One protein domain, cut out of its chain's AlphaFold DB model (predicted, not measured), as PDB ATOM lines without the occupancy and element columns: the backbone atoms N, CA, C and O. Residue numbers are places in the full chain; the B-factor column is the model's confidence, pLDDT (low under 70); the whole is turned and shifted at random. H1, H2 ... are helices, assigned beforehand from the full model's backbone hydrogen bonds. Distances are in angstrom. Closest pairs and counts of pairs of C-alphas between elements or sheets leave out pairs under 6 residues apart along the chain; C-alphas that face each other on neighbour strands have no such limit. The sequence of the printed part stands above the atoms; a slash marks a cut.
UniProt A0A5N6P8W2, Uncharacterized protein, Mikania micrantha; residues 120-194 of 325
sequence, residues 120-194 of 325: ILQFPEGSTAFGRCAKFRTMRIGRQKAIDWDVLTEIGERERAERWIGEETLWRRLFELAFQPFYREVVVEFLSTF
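AT A GLANCE: This is residues 120 to 194 of the 325 residues of an uncharacterized protein of Mikania micrantha (UniProt A0A5N6P8W2). The printed part is a long, thin loop of helices folded back on itself: H1 and H5 pack side by side at one end of a rod, and the short helices H2 and H3 lie at the other end. The link of residues 139 to 148 runs from H1 out to H2, and H4 lies on the way back from H3 to H5; residues 163 to 170 stick out. The printed part has 75 residues with five named helices, which follow along the chain as H1, H2, H3, H4 and H5; there is no named strand, and the class is all helix. It is only just loose, close to extended, with a radius of gyration of the C-alphas of 16.5 A and spans of 53 by 22 by 15 A.

IN THESE COORDINATES: The printed part begins at Ile 120. H1, residues 128 to 138, is 16.3 A long and begins at C-alpha 128 at (-39.158, 29.123, 18.945). H2 is residues 149 to 154, 8.6 A long, with C-alpha 149 at (-8.694, 34.044, -5.226). H3, residues 158 to 165, measures 10.4 A. H4, residues 170 to 178, measures 12.1 A. H5, residues 183 to 193, measures 15.4 A and ends at C-alpha 193 at (-31.770, 31.938, 17.544).

HOW THE PARTS SIT: H1 and H5 touch, with the closest C-alphas, those of Ala 129 and Ser 192, 4.8 A apart. They run opposite ways at a shallow tilt of 33 degrees, only just short of steep. H4 and H5 are close but not clearly touching: their closest C-alphas, of Leu 177 and Tyr 183, are 6.4 A apart. Their lines are about perpendicular, at 73 degrees. H3 and H4 are close but not clearly touching, with the closest C-alphas, of Ile 165 and Arg 172, 6.6 A apart, at a steep tilt of 61 degrees. H2 and H3 only just touch, and touch only at the corner by their link, with 3 pairs of C-alphas within 8 A; the closest, of Leu 152 and Arg 158, are 4.7 A apart. H1 and H2 are apart, as are, for instance, H1 and H4. In H2, H3, H4 and H5 every O i to N i+4 pair is within hydrogen-bond range; in H1, 6 of 7 are.

THE WHOLE: The C-alphas farthest apart, those of Gly 126 and Gly 156, are 53.2 A apart, while those of Ile 120 and Phe 194, the first and last printed, are 14.2 A apart. The printed part has no cut. No link is long: H1 to H2 is short, with 10 residues, and the other three are tight. The mean pLDDT of the printed part is 73.6; it is under 70 at residues 140 to 147, residue 164 and residues 166 to 181.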
ATOM      1  N   ILE A 120     -24.518  21.723  17.583       81.81
ATOM      2  CA  ILE A 120     -24.886  23.142  17.768       81.81
ATOM      3  C   ILE A 120     -26.336  23.450  17.362       81.81
ATOM      4  O   ILE A 120     -26.881  24.462  17.779       81.81
ATOM      5  N   LEU A 121     -26.983  22.554  16.608       82.00
ATOM      6  CA  LEU A 121     -28.363  22.704  16.152       82.00
ATOM      7  C   LEU A 121     -29.378  21.956  17.031       82.00
ATOM      8  O   LEU A 121     -30.537  21.822  16.643       82.00
ATOM      9  N   GLN A 122     -28.962  21.453  18.196       86.31
ATOM     10  CA  GLN A 122     -29.855  20.794  19.147       86.31
ATOM     11  C   GLN A 122     -30.510  21.832  20.067       86.31
ATOM     12  O   GLN A 122     -29.878  22.342  20.996       86.31
ATOM     13  N   PHE A 123     -31.784  22.130  19.805       84.75
ATOM     14  CA  PHE A 123     -32.607  23.052  20.591       84.75
ATOM     15  C   PHE A 123     -33.680  22.295  21.388       84.75
ATOM     16  O   PHE A 123     -34.158  21.262  20.915       84.75
ATOM     17  N   PRO A 124     -34.117  22.800  22.558       83.88
ATOM     18  CA  PRO A 124     -35.210  22.188  23.308       83.88
ATOM     19  C   PRO A 124     -36.507  22.140  22.493       83.88
ATOM     20  O   PRO A 124     -36.909  23.151  21.898       83.88
ATOM     21  N   GLU A 125     -37.180  20.988  22.505       82.62
ATOM     22  CA  GLU A 125     -38.488  20.814  21.871       82.62
ATOM     23  C   GLU A 125     -39.499  21.832  22.425       82.62
ATOM     24  O   GLU A 125     -39.562  22.092  23.627       82.62
ATOM     25  N   GLY A 126     -40.276  22.449  21.532       79.69
ATOM     26  CA  GLY A 126     -41.247  23.492  21.882       79.69
ATOM     27  C   GLY A 126     -40.684  24.917  21.958       79.69
ATOM     28  O   GLY A 126     -41.460  25.862  22.083       79.69
ATOM     29  N   SER A 127     -39.367  25.109  21.829       82.56
ATOM     30  CA  SER A 127     -38.787  26.454  21.694       82.56
ATOM     31  C   SER A 127     -39.056  27.066  20.310       82.56
ATOM     32  O   SER A 127     -39.203  26.365  19.306       82.56
ATOM     33  N   THR A 128     -39.068  28.400  20.228       82.38
ATOM     34  CA  THR A 128     -39.158  29.123  18.945       82.38
ATOM     35  C   THR A 128     -37.983  28.782  18.024       82.38
ATOM     36  O   THR A 128     -38.176  28.582  16.823       82.38
ATOM     37  N   ALA A 129     -36.784  28.643  18.597       81.06
ATOM     38  CA  ALA A 129     -35.572  28.259  17.883       81.06
ATOM     39  C   ALA A 129     -35.659  26.849  17.285       81.06
ATOM     40  O   ALA A 129     -35.216  26.653  16.160       81.06
ATOM     41  N   PHE A 130     -36.300  25.893  17.966       82.75
ATOM     42  CA  PHE A 130     -36.517  24.541  17.436       82.75
ATOM     43  C   PHE A 130     -37.347  24.554  16.143       82.75
ATOM     44  O   PHE A 130     -36.947  23.969  15.136       82.75
ATOM     45  N   GLY A 131     -38.464  25.291  16.129       81.12
ATOM     46  CA  GLY A 131     -39.301  25.431  14.932       81.12
ATOM     47  C   GLY A 131     -38.594  26.169  13.788       81.12
ATOM     48  O   GLY A 131     -38.692  25.764  12.627       81.12
ATOM     49  N   ARG A 132     -37.840  27.230  14.108       80.56
ATOM     50  CA  ARG A 132     -37.033  27.976  13.126       80.56
ATOM     51  C   ARG A 132     -35.899  27.119  12.558       80.56
ATOM     52  O   ARG A 132     -35.712  27.109  11.345       80.56
ATOM     53  N   CYS A 133     -35.214  26.343  13.394       82.25
ATOM     54  CA  CYS A 133     -34.140  25.446  12.977       82.25
ATOM     55  C   CYS A 133     -34.642  24.365  12.024       82.25
ATOM     56  O   CYS A 133     -34.068  24.189  10.951       82.25
ATOM     57  N   ALA A 134     -35.763  23.712  12.346       81.56
ATOM     58  CA  ALA A 134     -36.388  22.734  11.455       81.56
ATOM     59  C   ALA A 134     -36.673  23.327  10.063       81.56
ATOM     60  O   ALA A 134     -36.407  22.689   9.046       81.56
ATOM     61  N   LYS A 135     -37.141  24.580  10.008       78.12
ATOM     62  CA  LYS A 135     -37.343  25.303   8.749       78.12
ATOM     63  C   LYS A 135     -36.018  25.559   8.023       78.12
ATOM     64  O   LYS A 135     -35.891  25.165   6.865       78.12
ATOM     65  N   PHE A 136     -35.036  26.178   8.676       78.50
ATOM     66  CA  PHE A 136     -33.777  26.574   8.035       78.50
ATOM     67  C   PHE A 136     -32.911  25.389   7.591       78.50
ATOM     68  O   PHE A 136     -32.249  25.499   6.564       78.50
ATOM     69  N   ARG A 137     -32.990  24.235   8.270       78.00
ATOM     70  CA  ARG A 137     -32.358  22.980   7.819       78.00
ATOM     71  C   ARG A 137     -32.833  22.554   6.426       78.00
ATOM     72  O   ARG A 137     -32.039  22.075   5.630       78.00
ATOM     73  N   THR A 138     -34.119  22.749   6.133       72.50
ATOM     74  CA  THR A 138     -34.733  22.360   4.847       72.50
ATOM     75  C   THR A 138     -34.652  23.443   3.771       72.50
ATOM     76  O   THR A 138     -34.961  23.187   2.607       72.50
ATOM     77  N   MET A 139     -34.271  24.669   4.140       70.06
ATOM     78  CA  MET A 139     -34.132  25.764   3.189       70.06
ATOM     79  C   MET A 139     -32.806  25.648   2.442       70.06
ATOM     80  O   MET A 139     -31.752  25.425   3.037       70.06
ATOM     81  N   ARG A 140     -32.852  25.877   1.125       60.53
ATOM     82  CA  ARG A 140     -31.640  26.122   0.344       60.53
ATOM     83  C   ARG A 140     -31.082  27.482   0.750       60.53
ATOM     84  O   ARG A 140     -31.598  28.516   0.336       60.53
ATOM     85  N   ILE A 141     -30.050  27.479   1.579       61.31
ATOM     86  CA  ILE A 141     -29.185  28.646   1.741       61.31
ATOM     87  C   ILE A 141     -28.374  28.709   0.444       61.31
ATOM     88  O   ILE A 141     -27.778  27.705   0.056       61.31
ATOM     89  N   GLY A 142     -28.472  29.818  -0.295       54.59
ATOM     90  CA  GLY A 142     -27.856  29.954  -1.616       54.59
ATOM     91  C   GLY A 142     -26.358  29.641  -1.578       54.59
ATOM     92  O   GLY A 142     -25.727  29.791  -0.528       54.59
ATOM     93  N   ARG A 143     -25.790  29.216  -2.721       50.69
ATOM     94  CA  ARG A 143     -24.338  29.008  -2.841       50.69
ATOM     95  C   ARG A 143     -23.625  30.257  -2.324       50.69
ATOM     96  O   ARG A 143     -23.982  31.384  -2.670       50.69
ATOM     97  N   GLN A 144     -22.669  30.026  -1.438       56.03
ATOM     98  CA  GLN A 144     -21.886  31.057  -0.784       56.03
ATOM     99  C   GLN A 144     -21.259  31.973  -1.839       56.03
ATOM    100  O   GLN A 144     -20.555  31.506  -2.731       56.03
ATOM    101  N   LYS A 145     -21.522  33.281  -1.752       55.91
ATOM    102  CA  LYS A 145     -20.792  34.268  -2.547       55.91
ATOM    103  C   LYS A 145     -19.458  34.501  -1.864       55.91
ATOM    104  O   LYS A 145     -19.353  35.326  -0.963       55.91
ATOM    105  N   ALA A 146     -18.476  33.711  -2.256       61.28
ATOM    106  CA  ALA A 146     -17.113  33.844  -1.797       61.28
ATOM    107  C   ALA A 146     -16.226  34.359  -2.932       61.28
ATOM    108  O   ALA A 146     -16.607  34.325  -4.104       61.28
ATOM    109  N   ILE A 147     -15.065  34.895  -2.571       65.31
ATOM    110  CA  ILE A 147     -14.091  35.368  -3.549       65.31
ATOM    111  C   ILE A 147     -13.211  34.189  -3.934       65.31
ATOM    112  O   ILE A 147     -12.520  33.629  -3.084       65.31
ATOM    113  N   ASP A 148     -13.233  33.834  -5.215       72.31
ATOM    114  CA  ASP A 148     -12.288  32.880  -5.779       72.31
ATOM    115  C   ASP A 148     -10.957  33.596  -6.056       72.31
ATOM    116  O   ASP A 148     -10.792  34.330  -7.037       72.31
ATOM    117  N   TRP A 149     -10.016  33.432  -5.130       75.38
ATOM    118  CA  TRP A 149      -8.694  34.044  -5.226       75.38
ATOM    119  C   TRP A 149      -7.831  33.422  -6.324       75.38
ATOM    120  O   TRP A 149      -6.930  34.102  -6.824       75.38
ATOM    121  N   ASP A 150      -8.097  32.180  -6.724       78.38
ATOM    122  CA  ASP A 150      -7.354  31.503  -7.786       78.38
ATOM    123  C   ASP A 150      -7.759  32.076  -9.144       78.38
ATOM    124  O   ASP A 150      -6.890  32.472  -9.922       78.38
ATOM    125  N   VAL A 151      -9.060  32.283  -9.370       79.19
ATOM    126  CA  VAL A 151      -9.570  33.001 -10.552       79.19
ATOM    127  C   VAL A 151      -9.024  34.429 -10.605       79.19
ATOM    128  O   VAL A 151      -8.569  34.883 -11.654       79.19
ATOM    129  N   LEU A 152      -9.007  35.149  -9.477       75.81
ATOM    130  CA  LEU A 152      -8.412  36.492  -9.421       75.81
ATOM    131  C   LEU A 152      -6.902  36.490  -9.692       75.81
ATOM    132  O   LEU A 152      -6.374  37.472 -10.218       75.81
ATOM    133  N   THR A 153      -6.207  35.409  -9.333       80.38
ATOM    134  CA  THR A 153      -4.789  35.217  -9.656       80.38
ATOM    135  C   THR A 153      -4.615  34.983 -11.155       80.38
ATOM    136  O   THR A 153      -3.759  35.617 -11.768       80.38
ATOM    137  N   GLU A 154      -5.459  34.140 -11.759       82.56
ATOM    138  CA  GLU A 154      -5.437  33.827 -13.192       82.56
ATOM    139  C   GLU A 154      -5.638  35.076 -14.060       82.56
ATOM    140  O   GLU A 154      -4.915  35.275 -15.036       82.56
ATOM    141  N   ILE A 155      -6.562  35.962 -13.675       84.31
ATOM    142  CA  ILE A 155      -6.818  37.213 -14.411       84.31
ATOM    143  C   ILE A 155      -5.892  38.372 -14.002       84.31
ATOM    144  O   ILE A 155      -6.043  39.479 -14.515       84.31
ATOM    145  N   GLY A 156      -4.944  38.148 -13.085       79.31
ATOM    146  CA  GLY A 156      -3.972  39.157 -12.645       79.31
ATOM    147  C   GLY A 156      -4.545  40.293 -11.783       79.31
ATOM    148  O   GLY A 156      -3.890  41.319 -11.613       79.31
ATOM    149  N   GLU A 157      -5.743  40.134 -11.217       80.38
ATOM    150  CA  GLU A 157      -6.435  41.171 -10.427       80.38
ATOM    151  C   GLU A 157      -6.374  40.922  -8.909       80.38
ATOM    152  O   GLU A 157      -6.892  41.723  -8.125       80.38
ATOM    153  N   ARG A 158      -5.714  39.845  -8.466       78.06
ATOM    154  CA  ARG A 158      -5.595  39.487  -7.044       78.06
ATOM    155  C   ARG A 158      -5.027  40.609  -6.178       78.06
ATOM    156  O   ARG A 158      -5.687  41.007  -5.224       78.06
ATOM    157  N   GLU A 159      -3.867  41.165  -6.527       78.19
ATOM    158  CA  GLU A 159      -3.231  42.227  -5.727       78.19
ATOM    159  C   GLU A 159      -4.119  43.470  -5.603       78.19
ATOM    160  O   GLU A 159      -4.119  44.176  -4.592       78.19
ATOM    161  N   ARG A 160      -4.897  43.763  -6.649       76.88
ATOM    162  CA  ARG A 160      -5.848  44.868  -6.629       76.88
ATOM    163  C   ARG A 160      -7.004  44.545  -5.690       76.88
ATOM    164  O   ARG A 160      -7.332  45.387  -4.860       76.88
ATOM    165  N   ALA A 161      -7.600  43.361  -5.789       75.38
ATOM    166  CA  ALA A 161      -8.669  42.935  -4.892       75.38
ATOM    167  C   ALA A 161      -8.209  42.920  -3.423       75.38
ATOM    168  O   ALA A 161      -8.900  43.469  -2.570       75.38
ATOM    169  N   GLU A 162      -7.013  42.401  -3.135       75.50
ATOM    170  CA  GLU A 162      -6.415  42.392  -1.792       75.50
ATOM    171  C   GLU A 162      -6.183  43.810  -1.255       75.50
ATOM    172  O   GLU A 162      -6.515  44.090  -0.107       75.50
ATOM    173  N   ARG A 163      -5.715  44.746  -2.090       73.62
ATOM    174  CA  ARG A 163      -5.555  46.157  -1.698       73.62
ATOM    175  C   ARG A 163      -6.880  46.835  -1.346       73.62
ATOM    176  O   ARG A 163      -6.903  47.706  -0.481       73.62
ATOM    177  N   TRP A 164      -7.961  46.483  -2.040       69.31
ATOM    178  CA  TRP A 164      -9.286  47.067  -1.815       69.31
ATOM    179  C   TRP A 164     -10.019  46.438  -0.632       69.31
ATOM    180  O   TRP A 164     -10.667  47.150   0.128       69.31
ATOM    181  N   ILE A 165      -9.928  45.118  -0.481       70.38
ATOM    182  CA  ILE A 165     -10.584  44.380   0.603       70.38
ATOM    183  C   ILE A 165      -9.799  44.527   1.904       70.38
ATOM    184  O   ILE A 165     -10.414  44.541   2.964       70.38
ATOM    185  N   GLY A 166      -8.474  44.666   1.830       66.88
ATOM    186  CA  GLY A 166      -7.563  44.646   2.970       66.88
ATOM    187  C   GLY A 166      -7.306  43.223   3.478       66.88
ATOM    188  O   GLY A 166      -8.196  42.375   3.475       66.88
ATOM    189  N   GLU A 167      -6.078  42.951   3.925       60.59
ATOM    190  CA  GLU A 167      -5.642  41.605   4.340       60.59
ATOM    191  C   GLU A 167      -6.305  41.107   5.635       60.59
ATOM    192  O   GLU A 167      -6.457  39.905   5.814       60.59
ATOM    193  N   GLU A 168      -6.760  42.010   6.506       63.12
ATOM    194  CA  GLU A 168      -7.279  41.683   7.846       63.12
ATOM    195  C   GLU A 168      -8.670  42.274   8.102       63.12
ATOM    196  O   GLU A 168      -9.018  42.663   9.220       63.12
ATOM    197  N   THR A 169      -9.488  42.390   7.057       65.25
ATOM    198  CA  THR A 169     -10.851  42.896   7.221       65.25
ATOM    199  C   THR A 169     -11.832  41.791   7.574       65.25
ATOM    200  O   THR A 169     -11.685  40.627   7.190       65.25
ATOM    201  N   LEU A 170     -12.898  42.179   8.281       58.72
ATOM    202  CA  LEU A 170     -14.045  41.310   8.548       58.72
ATOM    203  C   LEU A 170     -14.618  40.722   7.251       58.72
ATOM    204  O   LEU A 170     -15.051  39.576   7.246       58.72
ATOM    205  N   TRP A 171     -14.543  41.467   6.143       60.72
ATOM    206  CA  TRP A 171     -14.958  41.011   4.818       60.72
ATOM    207  C   TRP A 171     -14.115  39.854   4.301       60.72
ATOM    208  O   TRP A 171     -14.674  38.855   3.852       60.72
ATOM    209  N   ARG A 172     -12.785  39.941   4.415       66.06
ATOM    210  CA  ARG A 172     -11.895  38.844   4.024       66.06
ATOM    211  C   ARG A 172     -12.191  37.580   4.825       66.06
ATOM    212  O   ARG A 172     -12.433  36.529   4.238       66.06
ATOM    213  N   ARG A 173     -12.291  37.717   6.152       65.69
ATOM    214  CA  ARG A 173     -12.631  36.606   7.054       65.69
ATOM    215  C   ARG A 173     -14.011  36.026   6.752       65.69
ATOM    216  O   ARG A 173     -14.171  34.815   6.790       65.69
ATOM    217  N   LEU A 174     -15.000  36.855   6.417       65.56
ATOM    218  CA  LEU A 174     -16.341  36.401   6.039       65.56
ATOM    219  C   LEU A 174     -16.317  35.560   4.754       65.56
ATOM    220  O   LEU A 174     -16.957  34.511   4.713       65.56
ATOM    221  N   PHE A 175     -15.581  35.993   3.726       65.88
ATOM    222  CA  PHE A 175     -15.454  35.243   2.472       65.88
ATOM    223  C   PHE A 175     -14.675  33.934   2.647       65.88
ATOM    224  O   PHE A 175     -15.035  32.933   2.036       65.88
ATOM    225  N   GLU A 176     -13.656  33.913   3.505       67.06
ATOM    226  CA  GLU A 176     -12.916  32.691   3.851       67.06
ATOM    227  C   GLU A 176     -13.762  31.717   4.682       67.06
ATOM    228  O   GLU A 176     -13.781  30.517   4.412       67.06
ATOM    229  N   LEU A 177     -14.505  32.233   5.668       65.62
ATOM    230  CA  LEU A 177     -15.432  31.447   6.481       65.62
ATOM    231  C   LEU A 177     -16.547  30.844   5.643       65.62
ATOM    232  O   LEU A 177     -17.030  29.774   5.994       65.62
ATOM    233  N   ALA A 178     -16.944  31.498   4.551       64.19
ATOM    234  CA  ALA A 178     -17.966  30.980   3.664       64.19
ATOM    235  C   ALA A 178     -17.593  29.574   3.167       64.19
ATOM    236  O   ALA A 178     -18.422  28.685   3.260       64.19
ATOM    237  N   PHE A 179     -16.337  29.314   2.797       63.03
ATOM    238  CA  PHE A 179     -15.893  27.995   2.323       63.03
ATOM    239  C   PHE A 179     -15.786  26.905   3.405       63.03
ATOM    240  O   PHE A 179     -15.476  25.755   3.092       63.03
ATOM    241  N   GLN A 180     -16.002  27.235   4.681       67.06
ATOM    242  CA  GLN A 180     -15.850  26.266   5.761       67.06
ATOM    243  C   GLN A 180     -17.042  25.301   5.823       67.06
ATOM    244  O   GLN A 180     -18.195  25.731   5.718       67.06
ATOM    245  N   PRO A 181     -16.803  24.004   6.102       62.06
ATOM    246  CA  PRO A 181     -17.864  23.004   6.176       62.06
ATOM    247  C   PRO A 181     -18.851  23.268   7.318       62.06
ATOM    248  O   PRO A 181     -19.963  22.779   7.241       62.06
ATOM    249  N   PHE A 182     -18.458  24.051   8.335       70.31
ATOM    250  CA  PHE A 182     -19.300  24.445   9.473       70.31
ATOM    251  C   PHE A 182     -20.055  25.772   9.262       70.31
ATOM    252  O   PHE A 182     -20.802  26.214  10.140       70.31
ATOM    253  N   TYR A 183     -19.840  26.466   8.136       70.94
ATOM    254  CA  TYR A 183     -20.471  27.762   7.870       70.94
ATOM    255  C   TYR A 183     -21.992  27.646   7.853       70.94
ATOM    256  O   TYR A 183     -22.698  28.487   8.411       70.94
ATOM    257  N   ARG A 184     -22.506  26.580   7.232       75.50
ATOM    258  CA  ARG A 184     -23.944  26.346   7.122       75.50
ATOM    259  C   ARG A 184     -24.569  26.152   8.500       75.50
ATOM    260  O   ARG A 184     -25.615  26.725   8.777       75.50
ATOM    261  N   GLU A 185     -23.925  25.388   9.364       80.50
ATOM    262  CA  GLU A 185     -24.345  25.086  10.726       80.50
ATOM    263  C   GLU A 185     -24.390  26.366  11.554       80.50
ATOM    264  O   GLU A 185     -25.391  26.631  12.216       80.50
ATOM    265  N   VAL A 186     -23.341  27.185  11.466       77.94
ATOM    266  CA  VAL A 186     -23.244  28.471  12.167       77.94
ATOM    267  C   VAL A 186     -24.327  29.441  11.689       77.94
ATOM    268  O   VAL A 186     -25.005  30.063  12.506       77.94
ATOM    269  N   VAL A 187     -24.563  29.529  10.377       78.19
ATOM    270  CA  VAL A 187     -25.638  30.359   9.813       78.19
ATOM    271  C   VAL A 187     -27.010  29.857  10.258       78.19
ATOM    272  O   VAL A 187     -27.857  30.654  10.658       78.19
ATOM    273  N   VAL A 188     -27.254  28.544  10.233       80.56
ATOM    274  CA  VAL A 188     -28.533  27.973  10.679       80.56
ATOM    275  C   VAL A 188     -28.745  28.222  12.173       80.56
ATOM    276  O   VAL A 188     -29.860  28.572  12.559       80.56
ATOM    277  N   GLU A 189     -27.717  28.093  13.011       84.12
ATOM    278  CA  GLU A 189     -27.797  28.410  14.442       84.12
ATOM    279  C   GLU A 189     -28.161  29.881  14.664       84.12
ATOM    280  O   GLU A 189     -29.139  30.177  15.363       84.12
ATOM    281  N   PHE A 190     -27.430  30.786  14.009       83.88
ATOM    282  CA  PHE A 190     -27.680  32.220  14.061       83.88
ATOM    283  C   PHE A 190     -29.124  32.534  13.672       83.88
ATOM    284  O   PHE A 190     -29.873  33.085  14.472       83.88
ATOM    285  N   LEU A 191     -29.569  32.098  12.491       82.19
ATOM    286  CA  LEU A 191     -30.924  32.356  11.993       82.19
ATOM    287  C   LEU A 191     -32.013  31.762  12.896       82.19
ATOM    288  O   LEU A 191     -33.096  32.334  13.039       82.19
ATOM    289  N   SER A 192     -31.745  30.611  13.514       80.06
ATOM    290  CA  SER A 192     -32.705  29.944  14.401       80.06
ATOM    291  C   SER A 192     -32.885  30.688  15.720       80.06
ATOM    292  O   SER A 192     -33.986  30.697  16.275       80.06
ATOM    293  N   THR A 193     -31.820  31.311  16.218       81.62
ATOM    294  CA  THR A 193     -31.770  31.938  17.544       81.62
ATOM    295  C   THR A 193     -31.878  33.456  17.510       81.62
ATOM    296  O   THR A 193     -32.174  34.047  18.547       81.62
ATOM    297  N   PHE A 194     -31.685  34.080  16.346       85.56
ATOM    298  CA  PHE A 194     -31.729  35.525  16.187       85.56
ATOM    299  C   PHE A 194     -33.113  36.083  16.521       85.56
ATOM    300  O   PHE A 194     -34.148  35.673  15.977       85.56
TER     301      PHE A 194